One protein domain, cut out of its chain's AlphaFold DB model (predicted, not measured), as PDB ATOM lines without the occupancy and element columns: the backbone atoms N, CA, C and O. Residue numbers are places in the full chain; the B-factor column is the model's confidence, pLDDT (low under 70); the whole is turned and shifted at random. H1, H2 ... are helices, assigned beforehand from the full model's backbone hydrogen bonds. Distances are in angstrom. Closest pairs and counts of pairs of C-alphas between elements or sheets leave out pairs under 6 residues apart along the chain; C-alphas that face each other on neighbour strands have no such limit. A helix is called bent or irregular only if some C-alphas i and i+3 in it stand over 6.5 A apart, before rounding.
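AT A GLANCE: This is residues 31 to 139 of the 185 residues of an uncharacterized protein of Gimesia panareensis (UniProt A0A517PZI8). Two long helices, H1 and H3, run side by side in opposite ways, and the short helix H2 sits slantwise close to both, over one side of the pair. Two long links, residues 59 to 73 and 86 to 102, join the ends of the long helices to H2, and residues 133 to 139, of which 133 to 138 belong to H3, stick out free at one end. The printed part has 109 residues, with three named helices in the order H1, H2, H3 and no named strand; its class is all helix. It is only just loose, close to compact, with a radius of gyration of the C-alphas of 16.1 A, and its outline is a rod spanning 56 by 25 by 17 A.

IN THESE COORDINATES: Find C-alpha 32 at (46.552, -2.886, 5.724); from there H1, residues 32 to 58, runs 39.1 A to C-alpha 58 at (8.069, -9.539, 3.657). After residues 59 to 73, look for H2, residues 74 to 85, 12 residues long. After residues 86 to 102, H3, residues 103 to 138, runs 53.0 A and ends with C-alpha 138 at (57.373, -15.375, -2.436). H3 is neither bent nor irregular, but only just: C-alphas 119 and 122 are 6.5 A apart.

HOW THE PARTS SIT: Begin with H1 and look across to H3: they touch, opposite ways at a shallow tilt of 22 degrees, and their closest C-alphas, those of Leu 45 and Ile 118, are 5.9 A apart. H3 touches H1 with residues 111 to 128 alone. Now turn to H2, which is close to H1 but not clearly touching it; their closest C-alphas, those of Leu 41 and Cys 79, are 7.2 A apart. H1 and H2 run opposite ways at a steep tilt of 61 degrees. H2 is also close to H3 but not clearly touching it, with the C-alphas of Ala 83 and Ile 124 the closest at 6.2 A. H2 and H3 run the same way at a steep tilt of 52 degrees. Along the backbone, each O i to N i+4 pair is within hydrogen-bond range in H1 and H2, and 29 of 32 are in H3.

THE WHOLE: The two C-alphas farthest apart are those of Asp 62 and Tyr 139, at 56.6 A. The links H1 to H2 and H2 to H3 are both long, and the printed part has no cut. The mean pLDDT of the printed part is 76.9; look for values under 70 at residue 31, residues 55 to 70, residues 96 to 107 and residues 133 to 137.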
ATOM      1  N   ASP A  31      48.352  -7.074   4.267       69.25
ATOM      2  CA  ASP A  31      48.482  -5.684   3.843       69.25
ATOM      3  C   ASP A  31      47.320  -4.861   4.449       69.25
ATOM      4  O   ASP A  31      46.166  -5.291   4.335       69.25
ATOM      5  N   PRO A  32      47.589  -3.731   5.137       71.88
ATOM      6  CA  PRO A  32      46.552  -2.886   5.724       71.88
ATOM      7  C   PRO A  32      45.415  -2.534   4.760       71.88
ATOM      8  O   PRO A  32      44.260  -2.505   5.183       71.88
ATOM      9  N   GLU A  33      45.718  -2.332   3.476       77.19
ATOM     10  CA  GLU A  33      44.705  -2.038   2.455       77.19
ATOM     11  C   GLU A  33      43.797  -3.254   2.208       77.19
ATOM     12  O   GLU A  33      42.572  -3.135   2.170       77.19
ATOM     13  N   LYS A  34      44.379  -4.458   2.148       81.75
ATOM     14  CA  LYS A  34      43.630  -5.716   1.987       81.75
ATOM     15  C   LYS A  34      42.780  -6.055   3.208       81.75
ATOM     16  O   LYS A  34      41.679  -6.582   3.061       81.75
ATOM     17  N   LEU A  35      43.244  -5.715   4.410       80.31
ATOM     18  CA  LEU A  35      42.432  -5.825   5.627       80.31
ATOM     19  C   LEU A  35      41.212  -4.909   5.583       80.31
ATOM     20  O   LEU A  35      40.123  -5.330   5.978       80.31
ATOM     21  N   GLU A  36      41.381  -3.675   5.108       85.38
ATOM     22  CA  GLU A  36      40.271  -2.737   4.952       85.38
ATOM     23  C   GLU A  36      39.234  -3.261   3.947       85.38
ATOM     24  O   GLU A  36      38.037  -3.244   4.241       85.38
ATOM     25  N   GLU A  37      39.681  -3.801   2.808       90.12
ATOM     26  CA  GLU A  37      38.812  -4.431   1.804       90.12
ATOM     27  C   GLU A  37      38.014  -5.606   2.390       90.12
ATOM     28  O   GLU A  37      36.797  -5.674   2.209       90.12
ATOM     29  N   ILE A  38      38.664  -6.500   3.145       87.81
ATOM     30  CA  ILE A  38      37.998  -7.640   3.797       87.81
ATOM     31  C   ILE A  38      36.982  -7.163   4.842       87.81
ATOM     32  O   ILE A  38      35.875  -7.702   4.918       87.81
ATOM     33  N   CYS A  39      37.324  -6.142   5.635       88.50
ATOM     34  CA  CYS A  39      36.414  -5.578   6.632       88.50
ATOM     35  C   CYS A  39      35.179  -4.964   5.969       88.50
ATOM     36  O   CYS A  39      34.057  -5.253   6.381       88.50
ATOM     37  N   PHE A  40      35.384  -4.177   4.911       93.06
ATOM     38  CA  PHE A  40      34.308  -3.598   4.116       93.06
ATOM     39  C   PHE A  40      33.386  -4.685   3.541       93.06
ATOM     40  O   PHE A  40      32.178  -4.653   3.779       93.06
ATOM     41  N   LEU A  41      33.945  -5.687   2.854       90.06
ATOM     42  CA  LEU A  41      33.182  -6.789   2.259       90.06
ATOM     43  C   LEU A  41      32.402  -7.591   3.312       90.06
ATOM     44  O   LEU A  41      31.251  -7.956   3.079       90.06
ATOM     45  N   SER A  42      32.990  -7.820   4.487       90.19
ATOM     46  CA  SER A  42      32.321  -8.519   5.591       90.19
ATOM     47  C   SER A  42      31.111  -7.740   6.114       90.19
ATOM     48  O   SER A  42      30.050  -8.326   6.333       90.19
ATOM     49  N   SER A  43      31.231  -6.416   6.259       91.06
ATOM     50  CA  SER A  43      30.105  -5.557   6.640       91.06
ATOM     51  C   SER A  43      29.002  -5.536   5.576       91.06
ATOM     52  O   SER A  43      27.822  -5.598   5.920       91.06
ATOM     53  N   GLN A  44      29.365  -5.515   4.289       90.44
ATOM     54  CA  GLN A  44      28.390  -5.579   3.195       90.44
ATOM     55  C   GLN A  44      27.661  -6.925   3.147       90.44
ATOM     56  O   GLN A  44      26.442  -6.961   2.978       90.44
ATOM     57  N   LEU A  45      28.374  -8.036   3.359       90.19
ATOM     58  CA  LEU A  45      27.767  -9.364   3.447       90.19
ATOM     59  C   LEU A  45      26.733  -9.432   4.572       90.19
ATOM     60  O   LEU A  45      25.629  -9.921   4.343       90.19
ATOM     61  N   GLN A  46      27.067  -8.907   5.753       88.56
ATOM     62  CA  GLN A  46      26.137  -8.857   6.877       88.56
ATOM     63  C   GLN A  46      24.884  -8.043   6.524       88.56
ATOM     64  O   GLN A  46      23.769  -8.535   6.686       88.56
ATOM     65  N   SER A  47      25.054  -6.838   5.968       87.25
ATOM     66  CA  SER A  47      23.920  -5.999   5.558       87.25
ATOM     67  C   SER A  47      23.028  -6.696   4.523       87.25
ATOM     68  O   SER A  47      21.802  -6.616   4.596       87.25
ATOM     69  N   LEU A  48      23.618  -7.414   3.563       85.38
ATOM     70  CA  LEU A  48      22.867  -8.177   2.564       85.38
ATOM     71  C   LEU A  48      22.119  -9.364   3.175       85.38
ATOM     72  O   LEU A  48      20.986  -9.615   2.778       85.38
ATOM     73  N   GLN A  49      22.719 -10.078   4.129       84.75
ATOM     74  CA  GLN A  49      22.064 -11.180   4.839       84.75
ATOM     75  C   GLN A  49      20.871 -10.689   5.666       84.75
ATOM     76  O   GLN A  49      19.807 -11.304   5.612       84.75
ATOM     77  N   GLU A  50      21.012  -9.555   6.357       85.00
ATOM     78  CA  GLU A  50      19.919  -8.909   7.094       85.00
ATOM     79  C   GLU A  50      18.783  -8.491   6.144       85.00
ATOM     80  O   GLU A  50      17.622  -8.831   6.376       85.00
ATOM     81  N   LYS A  51      19.109  -7.838   5.017       80.19
ATOM     82  CA  LYS A  51      18.127  -7.486   3.972       80.19
ATOM     83  C   LYS A  51      17.430  -8.718   3.398       80.19
ATOM     84  O   LYS A  51      16.229  -8.687   3.164       80.19
ATOM     85  N   TYR A  52      18.178  -9.790   3.153       80.69
ATOM     86  CA  TYR A  52      17.644 -11.031   2.603       80.69
ATOM     87  C   TYR A  52      16.673 -11.712   3.575       80.69
ATOM     88  O   TYR A  52      15.609 -12.153   3.154       80.69
ATOM     89  N   GLN A  53      16.992 -11.730   4.872       79.69
ATOM     90  CA  GLN A  53      16.092 -12.252   5.898       79.69
ATOM     91  C   GLN A  53      14.790 -11.439   5.976       79.69
ATOM     92  O   GLN A  53      13.712 -12.022   6.025       79.69
ATOM     93  N   LEU A  54      14.877 -10.106   5.911       71.12
ATOM     94  CA  LEU A  54      13.694  -9.240   5.860       71.12
ATOM     95  C   LEU A  54      12.862  -9.468   4.590       71.12
ATOM     96  O   LEU A  54      11.641  -9.449   4.653       71.12
ATOM     97  N   LEU A  55      13.497  -9.704   3.438       67.12
ATOM     98  CA  LEU A  55      12.791 -10.023   2.192       67.12
ATOM     99  C   LEU A  55      12.047 -11.362   2.270       67.12
ATOM    100  O   LEU A  55      10.933 -11.457   1.758       67.12
ATOM    101  N   ASP A  56      12.632 -12.373   2.919       64.62
ATOM    102  CA  ASP A  56      11.952 -13.648   3.184       64.62
ATOM    103  C   ASP A  56      10.749 -13.452   4.139       64.62
ATOM    104  O   ASP A  56       9.736 -14.130   3.987       64.62
ATOM    105  N   GLU A  57      10.820 -12.500   5.082       60.81
ATOM    106  CA  GLU A  57       9.725 -12.147   6.009       60.81
ATOM    107  C   GLU A  57       8.626 -11.276   5.361       60.81
ATOM    108  O   GLU A  57       7.465 -11.350   5.758       60.81
ATOM    109  N   LEU A  58       8.973 -10.468   4.354       58.16
ATOM    110  CA  LEU A  58       8.069  -9.539   3.657       58.16
ATOM    111  C   LEU A  58       7.377 -10.143   2.428       58.16
ATOM    112  O   LEU A  58       6.564  -9.464   1.805       58.16
ATOM    113  N   CYS A  59       7.649 -11.407   2.078       54.19
ATOM    114  CA  CYS A  59       7.012 -12.090   0.942       54.19
ATOM    115  C   CYS A  59       5.469 -12.184   1.028       54.19
ATOM    116  O   CYS A  59       4.851 -12.594   0.048       54.19
ATOM    117  N   ASP A  60       4.859 -11.764   2.142       49.50
ATOM    118  CA  ASP A  60       3.408 -11.730   2.359       49.50
ATOM    119  C   ASP A  60       2.770 -10.321   2.270       49.50
ATOM    120  O   ASP A  60       1.558 -10.205   2.455       49.50
ATOM    121  N   GLN A  61       3.523  -9.238   2.006       46.69
ATOM    122  CA  GLN A  61       2.951  -7.879   1.921       46.69
ATOM    123  C   GLN A  61       3.484  -7.038   0.755       46.69
ATOM    124  O   GLN A  61       4.661  -7.089   0.408       46.69
ATOM    125  N   ASP A  62       2.572  -6.233   0.197       47.62
ATOM    126  CA  ASP A  62       2.728  -5.308  -0.932       47.62
ATOM    127  C   ASP A  62       3.956  -4.386  -0.797       47.62
ATOM    128  O   ASP A  62       3.894  -3.263  -0.290       47.62
ATOM    129  N   LEU A  63       5.106  -4.858  -1.279       52.53
ATOM    130  CA  LEU A  63       6.309  -4.052  -1.466       52.53
ATOM    131  C   LEU A  63       6.150  -3.217  -2.739       52.53
ATOM    132  O   LEU A  63       6.489  -3.654  -3.838       52.53
ATOM    133  N   ILE A  64       5.638  -1.998  -2.574       48.56
ATOM    134  CA  ILE A  64       5.545  -1.006  -3.648       48.56
ATOM    135  C   ILE A  64       6.973  -0.620  -4.084       48.56
ATOM    136  O   ILE A  64       7.756  -0.153  -3.247       48.56
ATOM    137  N   PRO A  65       7.348  -0.781  -5.368       52.78
ATOM    138  CA  PRO A  65       8.633  -0.307  -5.867       52.78
ATOM    139  C   PRO A  65       8.728   1.215  -5.716       52.78
ATOM    140  O   PRO A  65       7.810   1.938  -6.099       52.78
ATOM    141  N   GLN A  66       9.839   1.724  -5.179       49.97
ATOM    142  CA  GLN A  66      10.083   3.168  -5.189       49.97
ATOM    143  C   GLN A  66      10.269   3.662  -6.629       49.97
ATOM    144  O   GLN A  66      11.048   3.089  -7.391       49.97
ATOM    145  N   GLU A  67       9.569   4.742  -6.991       47.69
ATOM    146  CA  GLU A  67       9.748   5.419  -8.274       47.69
ATOM    147  C   GLU A  67      11.171   5.985  -8.387       47.69
ATOM    148  O   GLU A  67      11.582   6.858  -7.622       47.69
ATOM    149  N   GLY A  68      11.936   5.487  -9.359       53.81
ATOM    150  CA  GLY A  68      13.279   5.970  -9.660       53.81
ATOM    151  C   GLY A  68      14.040   5.017 -10.575       53.81
ATOM    152  O   GLY A  68      13.797   3.810 -10.588       53.81
ATOM    153  N   LEU A  69      14.977   5.552 -11.361       56.94
ATOM    154  CA  LEU A  69      15.951   4.709 -12.051       56.94
ATOM    155  C   LEU A  69      16.781   3.963 -10.996       56.94
ATOM    156  O   LEU A  69      17.186   4.583 -10.012       56.94
ATOM    157  N   PRO A  70      17.059   2.662 -11.177       62.31
ATOM    158  CA  PRO A  70      17.916   1.936 -10.255       62.31
ATOM    159  C   PRO A  70      19.316   2.563 -10.265       62.31
ATOM    160  O   PRO A  70      20.032   2.499 -11.263       62.31
ATOM    161  N   VAL A  71      19.698   3.191  -9.154       70.88
ATOM    162  CA  VAL A  71      21.034   3.765  -8.965       70.88
ATOM    163  C   VAL A  71      21.893   2.736  -8.240       70.88
ATOM    164  O   VAL A  71      21.487   2.199  -7.209       70.88
ATOM    165  N   THR A  72      23.067   2.420  -8.784       82.62
ATOM    166  CA  THR A  72      24.089   1.647  -8.063       82.62
ATOM    167  C   THR A  72      24.658   2.524  -6.951       82.62
ATOM    168  O   THR A  72      25.089   3.641  -7.224       82.62
ATOM    169  N   SER A  73      24.639   2.044  -5.707       87.38
ATOM    170  CA  SER A  73      25.236   2.774  -4.582       87.38
ATOM    171  C   SER A  73      26.769   2.797  -4.675       87.38
ATOM    172  O   SER A  73      27.363   1.916  -5.294       87.38
ATOM    173  N   ASP A  74      27.427   3.765  -4.029       89.38
ATOM    174  CA  ASP A  74      28.900   3.826  -3.991       89.38
ATOM    175  C   ASP A  74      29.517   2.560  -3.369       89.38
ATOM    176  O   ASP A  74      30.553   2.071  -3.828       89.38
ATOM    177  N   ASP A  75      28.854   1.993  -2.358       89.94
ATOM    178  CA  ASP A  75      29.247   0.733  -1.724       89.94
ATOM    179  C   ASP A  75      29.098  -0.457  -2.684       89.94
ATOM    180  O   ASP A  75      29.997  -1.301  -2.772       89.94
ATOM    181  N   ASP A  76      28.004  -0.517  -3.448       90.25
ATOM    182  CA  ASP A  76      27.814  -1.542  -4.477       90.25
ATOM    183  C   ASP A  76      28.846  -1.401  -5.604       90.25
ATOM    184  O   ASP A  76      29.388  -2.402  -6.066       90.25
ATOM    185  N   GLU A  77      29.190  -0.178  -6.015       93.44
ATOM    186  CA  GLU A  77      30.238   0.046  -7.015       93.44
ATOM    187  C   GLU A  77      31.627  -0.308  -6.462       93.44
ATOM    188  O   GLU A  77      32.475  -0.841  -7.182       93.44
ATOM    189  N   ARG A  78      31.887  -0.082  -5.167       93.81
ATOM    190  CA  ARG A  78      33.108  -0.577  -4.511       93.81
ATOM    191  C   ARG A  78      33.155  -2.107  -4.525       93.81
ATOM    192  O   ARG A  78      34.198  -2.659  -4.868       93.81
ATOM    193  N   CYS A  79      32.047  -2.787  -4.227       91.62
ATOM    194  CA  CYS A  79      31.958  -4.247  -4.341       91.62
ATOM    195  C   CYS A  79      32.173  -4.723  -5.784       91.62
ATOM    196  O   CYS A  79      32.914  -5.677  -6.001       91.62
ATOM    197  N   ALA A  80      31.583  -4.035  -6.766       93.56
ATOM    198  CA  ALA A  80      31.730  -4.350  -8.184       93.56
ATOM    199  C   ALA A  80      33.191  -4.248  -8.641       93.56
ATOM    200  O   ALA A  80      33.706  -5.171  -9.267       93.56
ATOM    201  N   ARG A  81      33.889  -3.168  -8.265       94.25
ATOM    202  CA  ARG A  81      35.319  -2.991  -8.567       94.25
ATOM    203  C   ARG A  81      36.190  -4.071  -7.933       94.25
ATOM    204  O   ARG A  81      37.108  -4.556  -8.586       94.25
ATOM    205  N   LEU A  82      35.905  -4.462  -6.688       93.88
ATOM    206  CA  LEU A  82      36.616  -5.563  -6.027       93.88
ATOM    207  C   LEU A  82      36.331  -6.902  -6.718       93.88
ATOM    208  O   LEU A  82      37.253  -7.673  -6.961       93.88
ATOM    209  N   ALA A  83      35.084  -7.173  -7.094       93.06
ATOM    210  CA  ALA A  83      34.738  -8.370  -7.852       93.06
ATOM    211  C   ALA A  83      35.523  -8.442  -9.172       93.06
ATOM    212  O   ALA A  83      36.220  -9.430  -9.405       93.06
ATOM    213  N   ASP A  84      35.489  -7.371  -9.971       94.38
ATOM    214  CA  ASP A  84      36.182  -7.288 -11.261       94.38
ATOM    215  C   ASP A  84      37.707  -7.454 -11.095       94.38
ATOM    216  O   ASP A  84      38.336  -8.221 -11.827       94.38
ATOM    217  N   ALA A  85      38.308  -6.804 -10.089       90.88
ATOM    218  CA  ALA A  85      39.744  -6.901  -9.795       90.88
ATOM    219  C   ALA A  85      40.198  -8.324  -9.431       90.88
ATOM    220  O   ALA A  85      41.352  -8.691  -9.655       90.88
ATOM    221  N   HIS A  86      39.283  -9.132  -8.892       90.81
ATOM    222  CA  HIS A  86      39.525 -10.520  -8.509       90.81
ATOM    223  C   HIS A  86      38.965 -11.535  -9.527       90.81
ATOM    224  O   HIS A  86      38.948 -12.734  -9.253       90.81
ATOM    225  N   GLY A  87      38.551 -11.080 -10.719       89.56
ATOM    226  CA  GLY A  87      38.098 -11.942 -11.818       89.56
ATOM    227  C   GLY A  87      36.676 -12.492 -11.661       89.56
ATOM    228  O   GLY A  87      36.321 -13.477 -12.311       89.56
ATOM    229  N   PHE A  88      35.866 -11.882 -10.798       92.81
ATOM    230  CA  PHE A  88      34.440 -12.164 -10.650       92.81
ATOM    231  C   PHE A  88      33.598 -11.160 -11.447       92.81
ATOM    232  O   PHE A  88      34.083 -10.114 -11.865       92.81
ATOM    233  N   ASP A  89      32.321 -11.477 -11.657       91.19
ATOM    234  CA  ASP A  89      31.395 -10.607 -12.385       91.19
ATOM    235  C   ASP A  89      30.865  -9.471 -11.490       91.19
ATOM    236  O   ASP A  89      29.919  -9.665 -10.719       91.19
ATOM    237  N   GLY A  90      31.450  -8.272 -11.596       89.81
ATOM    238  CA  GLY A  90      31.021  -7.089 -10.845       89.81
ATOM    239  C   GLY A  90      29.622  -6.583 -11.203       89.81
ATOM    240  O   GLY A  90      29.008  -5.856 -10.418       89.81
ATOM    241  N   ASN A  91      29.054  -7.015 -12.335       89.31
ATOM    242  CA  ASN A  91      27.693  -6.642 -12.733       89.31
ATOM    243  C   ASN A  91      26.622  -7.167 -11.775       89.31
ATOM    244  O   ASN A  91      25.521  -6.632 -11.748       89.31
ATOM    245  N   VAL A  92      26.940  -8.172 -10.953       88.00
ATOM    246  CA  VAL A  92      26.035  -8.675  -9.909       88.00
ATOM    247  C   VAL A  92      25.734  -7.610  -8.843       88.00
ATOM    248  O   VAL A  92      24.644  -7.626  -8.259       88.00
ATOM    249  N   PHE A  93      26.667  -6.682  -8.609       88.12
ATOM    250  CA  PHE A  93      26.523  -5.577  -7.653       88.12
ATOM    251  C   PHE A  93      25.977  -4.303  -8.295       88.12
ATOM    252  O   PHE A  93      25.253  -3.546  -7.651       88.12
ATOM    253  N   ARG A  94      26.286  -4.073  -9.574       87.06
ATOM    254  CA  ARG A  94      25.739  -2.941 -10.326       87.06
ATOM    255  C   ARG A  94      24.252  -3.180 -10.549       87.06
ATOM    256  O   ARG A  94      23.856  -4.264 -10.967       87.06
ATOM    257  N   ASN A  95      23.413  -2.182 -10.285       70.81
ATOM    258  CA  ASN A  95      21.965  -2.292 -10.462       70.81
ATOM    259  C   ASN A  95      21.588  -2.233 -11.958       70.81
ATOM    260  O   ASN A  95      20.917  -1.320 -12.436       70.81
ATOM    261  N   LEU A  96      22.054  -3.226 -12.718       58.72
ATOM    262  CA  LEU A  96      21.842  -3.388 -14.147       58.72
ATOM    263  C   LEU A  96      20.487  -4.076 -14.367       58.72
ATOM    264  O   LEU A  96      20.403  -5.286 -14.534       58.72
ATOM    265  N   LEU A  97      19.447  -3.235 -14.384       54.78
ATOM    266  CA  LEU A  97      18.059  -3.476 -14.807       54.78
ATOM    267  C   LEU A  97      17.141  -4.275 -13.869       54.78
ATOM    268  O   LEU A  97      17.340  -5.468 -13.698       54.78
ATOM    269  N   LEU A  98      16.015  -3.647 -13.482       52.19
ATOM    270  CA  LEU A  98      14.657  -4.224 -13.593       52.19
ATOM    271  C   LEU A  98      13.564  -3.147 -13.883       52.19
ATOM    272  O   LEU A  98      12.585  -3.075 -13.148       52.19
ATOM    273  N   PRO A  99      13.643  -2.290 -14.927       44.94
ATOM    274  CA  PRO A  99      12.626  -1.250 -15.147       44.94
ATOM    275  C   PRO A  99      11.310  -1.771 -15.766       44.94
ATOM    276  O   PRO A  99      10.484  -0.968 -16.179       44.94
ATOM    277  N   SER A 100      11.125  -3.089 -15.932       47.94
ATOM    278  CA  SER A 100      10.026  -3.639 -16.755       47.94
ATOM    279  C   SER A 100       9.404  -4.954 -16.269       47.94
ATOM    280  O   SER A 100       8.626  -5.564 -17.001       47.94
ATOM    281  N   LEU A 101       9.709  -5.411 -15.052       49.94
ATOM    282  CA  LEU A 101       9.064  -6.601 -14.489       49.94
ATOM    283  C   LEU A 101       7.843  -6.198 -13.654       49.94
ATOM    284  O   LEU A 101       7.905  -5.225 -12.906       49.94
ATOM    285  N   SER A 102       6.746  -6.954 -13.771       51.56
ATOM    286  CA  SER A 102       5.591  -6.843 -12.870       51.56
ATOM    287  C   SER A 102       6.029  -6.937 -11.400       51.56
ATOM    288  O   SER A 102       7.057  -7.549 -11.104       51.56
ATOM    289  N   GLU A 103       5.256  -6.364 -10.474       54.97
ATOM    290  CA  GLU A 103       5.580  -6.290  -9.033       54.97
ATOM    291  C   GLU A 103       6.050  -7.644  -8.447       54.97
ATOM    292  O   GLU A 103       7.084  -7.722  -7.781       54.97
ATOM    293  N   GLU A 104       5.399  -8.751  -8.814       50.34
ATOM    294  CA  GLU A 104       5.763 -10.114  -8.384       50.34
ATOM    295  C   GLU A 104       7.009 -10.704  -9.077       50.34
ATOM    296  O   GLU A 104       7.702 -11.576  -8.532       50.34
ATOM    297  N   ALA A 105       7.294 -10.284 -10.312       53.72
ATOM    298  CA  ALA A 105       8.507 -10.663 -11.033       53.72
ATOM    299  C   ALA A 105       9.721  -9.853 -10.538       53.72
ATOM    300  O   ALA A 105      10.850 -10.344 -10.598       53.72
ATOM    301  N   SER A 106       9.477  -8.669  -9.969       65.88
ATOM    302  CA  SER A 106      10.483  -7.797  -9.369       65.88
ATOM    303  C   SER A 106      11.056  -8.380  -8.071       65.88
ATOM    304  O   SER A 106      12.269  -8.549  -7.967       65.88
ATOM    305  N   LEU A 107      10.220  -8.827  -7.120       68.44
ATOM    306  CA  LEU A 107      10.697  -9.364  -5.830       68.44
ATOM    307  C   LEU A 107      11.532 -10.641  -5.964       68.44
ATOM    308  O   LEU A 107      12.587 -10.770  -5.339       68.44
ATOM    309  N   ARG A 108      11.109 -11.581  -6.816       71.00
ATOM    310  CA  ARG A 108      11.882 -12.809  -7.077       71.00
ATOM    311  C   ARG A 108      13.225 -12.509  -7.734       71.00
ATOM    312  O   ARG A 108      14.224 -13.153  -7.408       71.00
ATOM    313  N   ALA A 109      13.264 -11.538  -8.642       72.25
ATOM    314  CA  ALA A 109      14.498 -11.121  -9.289       72.25
ATOM    315  C   ALA A 109      15.426 -10.356  -8.323       72.25
ATOM    316  O   ALA A 109      16.629 -10.620  -8.322       72.25
ATOM    317  N   ILE A 110      14.878  -9.522  -7.431       75.81
ATOM    318  CA  ILE A 110      15.612  -8.869  -6.334       75.81
ATOM    319  C   ILE A 110      16.191  -9.917  -5.377       75.81
ATOM    320  O   ILE A 110      17.394  -9.924  -5.135       75.81
ATOM    321  N   SER A 111      15.376 -10.859  -4.890       77.06
ATOM    322  CA  SER A 111      15.817 -11.946  -4.001       77.06
ATOM    323  C   SER A 111      16.923 -12.790  -4.644       77.06
ATOM    324  O   SER A 111      17.947 -13.082  -4.018       77.06
ATOM    325  N   LYS A 112      16.786 -13.112  -5.939       81.44
ATOM    326  CA  LYS A 112      17.828 -13.799  -6.709       81.44
ATOM    327  C   LYS A 112      19.120 -12.981  -6.776       81.44
ATOM    328  O   LYS A 112      20.188 -13.553  -6.564       81.44
ATOM    329  N   ASN A 113      19.038 -11.679  -7.049       82.81
ATOM    330  CA  ASN A 113      20.210 -10.808  -7.118       82.81
ATOM    331  C   ASN A 113      20.909 -10.681  -5.752       82.81
ATOM    332  O   ASN A 113      22.118 -10.886  -5.665       82.81
ATOM    333  N   VAL A 114      20.158 -10.462  -4.669       84.12
ATOM    334  CA  VAL A 114      20.707 -10.412  -3.303       84.12
ATOM    335  C   VAL A 114      21.396 -11.732  -2.947       84.12
ATOM    336  O   VAL A 114      22.523 -11.726  -2.455       84.12
ATOM    337  N   ARG A 115      20.789 -12.879  -3.281       84.62
ATOM    338  CA  ARG A 115      21.406 -14.199  -3.071       84.62
ATOM    339  C   ARG A 115      22.700 -14.372  -3.870       84.62
ATOM    340  O   ARG A 115      23.659 -14.953  -3.366       84.62
ATOM    341  N   GLN A 116      22.752 -13.872  -5.106       87.81
ATOM    342  CA  GLN A 116      23.979 -13.881  -5.907       87.81
ATOM    343  C   GLN A 116      25.085 -13.046  -5.247       87.81
ATOM    344  O   GLN A 116      26.208 -13.539  -5.145       87.81
ATOM    345  N   ARG A 117      24.768 -11.848  -4.730       89.69
ATOM    346  CA  ARG A 117      25.724 -11.008  -3.983       89.69
ATOM    347  C   ARG A 117      26.232 -11.712  -2.717       89.69
ATOM    348  O   ARG A 117      27.443 -11.806  -2.526       89.69
ATOM    349  N   ILE A 118      25.331 -12.292  -1.914       89.25
ATOM    350  CA  ILE A 118      25.669 -13.060  -0.695       89.25
ATOM    351  C   ILE A 118      26.616 -14.223  -1.006       89.25
ATOM    352  O   ILE A 118      27.570 -14.457  -0.271       89.25
ATOM    353  N   ASN A 119      26.386 -14.941  -2.106       88.88
ATOM    354  CA  ASN A 119      27.240 -16.061  -2.504       88.88
ATOM    355  C   ASN A 119      28.589 -15.613  -3.088       88.88
ATOM    356  O   ASN A 119      29.552 -16.383  -3.076       88.88
ATOM    357  N   MET A 120      28.662 -14.403  -3.644       91.38
ATOM    358  CA  MET A 120      29.858 -13.907  -4.318       91.38
ATOM    359  C   MET A 120      30.863 -13.293  -3.346       91.38
ATOM    360  O   MET A 120      32.049 -13.599  -3.452       91.38
ATOM    361  N   ILE A 121      30.415 -12.486  -2.378       89.56
ATOM    362  CA  ILE A 121      31.313 -11.779  -1.449       89.56
ATOM    363  C   ILE A 121      32.318 -12.716  -0.744       89.56
ATOM    364  O   ILE A 121      33.511 -12.409  -0.777       89.56
ATOM    365  N   PRO A 122      31.928 -13.884  -0.188       92.44
ATOM    366  CA  PRO A 122      32.882 -14.805   0.435       92.44
ATOM    367  C   PRO A 122      33.975 -15.297  -0.522       92.44
ATOM    368  O   PRO A 122      35.109 -15.526  -0.110       92.44
ATOM    369  N   ARG A 123      33.656 -15.441  -1.814       93.12
ATOM    370  CA  ARG A 123      34.618 -15.872  -2.838       93.12
ATOM    371  C   ARG A 123      35.617 -14.766  -3.168       93.12
ATOM    372  O   ARG A 123      36.787 -15.065  -3.386       93.12
ATOM    373  N   ILE A 124      35.167 -13.509  -3.168       91.31
ATOM    374  CA  ILE A 124      36.042 -12.340  -3.324       91.31
ATOM    375  C   ILE A 124      37.008 -12.263  -2.136       91.31
ATOM    376  O   ILE A 124      38.213 -12.170  -2.349       91.31
ATOM    377  N   ILE A 125      36.501 -12.389  -0.902       89.12
ATOM    378  CA  ILE A 125      37.327 -12.407   0.319       89.12
ATOM    379  C   ILE A 125      38.392 -13.506   0.233       89.12
ATOM    380  O   ILE A 125      39.578 -13.219   0.378       89.12
ATOM    381  N   ALA A 126      37.994 -14.737  -0.099       88.12
ATOM    382  CA  ALA A 126      38.931 -15.849  -0.241       88.12
ATOM    383  C   ALA A 126      40.004 -15.583  -1.315       88.12
ATOM    384  O   ALA A 126      41.164 -15.942  -1.128       88.12
ATOM    385  N   SER A 127      39.651 -14.923  -2.426       89.31
ATOM    386  CA  SER A 127      40.628 -14.538  -3.451       89.31
ATOM    387  C   SER A 127      41.626 -13.489  -2.950       89.31
ATOM    388  O   SER A 127      42.813 -13.596  -3.266       89.31
ATOM    389  N   ILE A 128      41.173 -12.500  -2.173       87.12
ATOM    390  CA  ILE A 128      42.050 -11.499  -1.547       87.12
ATOM    391  C   ILE A 128      43.038 -12.190  -0.599       87.12
ATOM    392  O   ILE A 128      44.246 -11.945  -0.657       87.12
ATOM    393  N   GLU A 129      42.537 -13.091   0.246       83.50
ATOM    394  CA  GLU A 129      43.352 -13.855   1.189       83.50
ATOM    395  C   GLU A 129      44.363 -14.759   0.465       83.50
ATOM    396  O   GLU A 129      45.543 -14.787   0.826       83.50
ATOM    397  N   GLU A 130      43.949 -15.445  -0.605       83.75
ATOM    398  CA  GLU A 130      44.834 -16.298  -1.400       83.75
ATOM    399  C   GLU A 130      45.965 -15.492  -2.056       83.75
ATOM    400  O   GLU A 130      47.133 -15.873  -1.955       83.75
ATOM    401  N   GLN A 131      45.663 -14.346  -2.674       77.88
ATOM    402  CA  GLN A 131      46.696 -13.478  -3.247       77.88
ATOM    403  C   GLN A 131      47.696 -13.004  -2.185       77.88
ATOM    404  O   GLN A 131      48.903 -12.987  -2.436       77.88
ATOM    405  N   ASN A 132      47.217 -12.694  -0.977       71.62
ATOM    406  CA  ASN A 132      48.082 -12.297   0.128       71.62
ATOM    407  C   ASN A 132      48.955 -13.454   0.653       71.62
ATOM    408  O   ASN A 132      50.101 -13.248   1.050       71.62
ATOM    409  N   THR A 133      48.452 -14.690   0.646       69.38
ATOM    410  CA  THR A 133      49.273 -15.855   1.025       69.38
ATOM    411  C   THR A 133      50.330 -16.183  -0.027       69.38
ATOM    412  O   THR A 133      51.466 -16.492   0.340       69.38
ATOM    413  N   ARG A 134      50.013 -16.047  -1.322       65.75
ATOM    414  CA  ARG A 134      50.990 -16.217  -2.411       65.75
ATOM    415  C   ARG A 134      52.112 -15.187  -2.310       65.75
ATOM    416  O   ARG A 134      53.276 -15.581  -2.260       65.75
ATOM    417  N   SER A 135      51.785 -13.907  -2.137       64.31
ATOM    418  CA  SER A 135      52.796 -12.862  -1.927       64.31
ATOM    419  C   SER A 135      53.592 -13.071  -0.628       64.31
ATOM    420  O   SER A 135      54.805 -12.878  -0.600       64.31
ATOM    421  N   ALA A 136      52.975 -13.564   0.450       63.62
ATOM    422  CA  ALA A 136      53.709 -13.936   1.665       63.62
ATOM    423  C   ALA A 136      54.653 -15.138   1.457       63.62
ATOM    424  O   ALA A 136      55.661 -15.250   2.157       63.62
ATOM    425  N   SER A 137      54.348 -16.026   0.507       68.19
ATOM    426  CA  SER A 137      55.175 -17.189   0.177       68.19
ATOM    427  C   SER A 137      56.389 -16.839  -0.689       68.19
ATOM    428  O   SER A 137      57.433 -17.473  -0.540       68.19
ATOM    429  N   GLU A 138      56.292 -15.823  -1.543       80.88
ATOM    430  CA  GLU A 138      57.373 -15.375  -2.436       80.88
ATOM    431  C   GLU A 138      58.392 -14.481  -1.721       80.88
ATOM    432  O   GLU A 138      59.558 -14.398  -2.109       80.88
ATOM    433  N   TYR A 139      57.969 -13.848  -0.630       81.56
ATOM    434  CA  TYR A 139      58.789 -12.926   0.138       81.56
ATOM    435  C   TYR A 139      59.310 -13.552   1.437       81.56
ATOM    436  O   TYR A 139      58.800 -14.538   1.975       81.56
TER     437      TYR A 139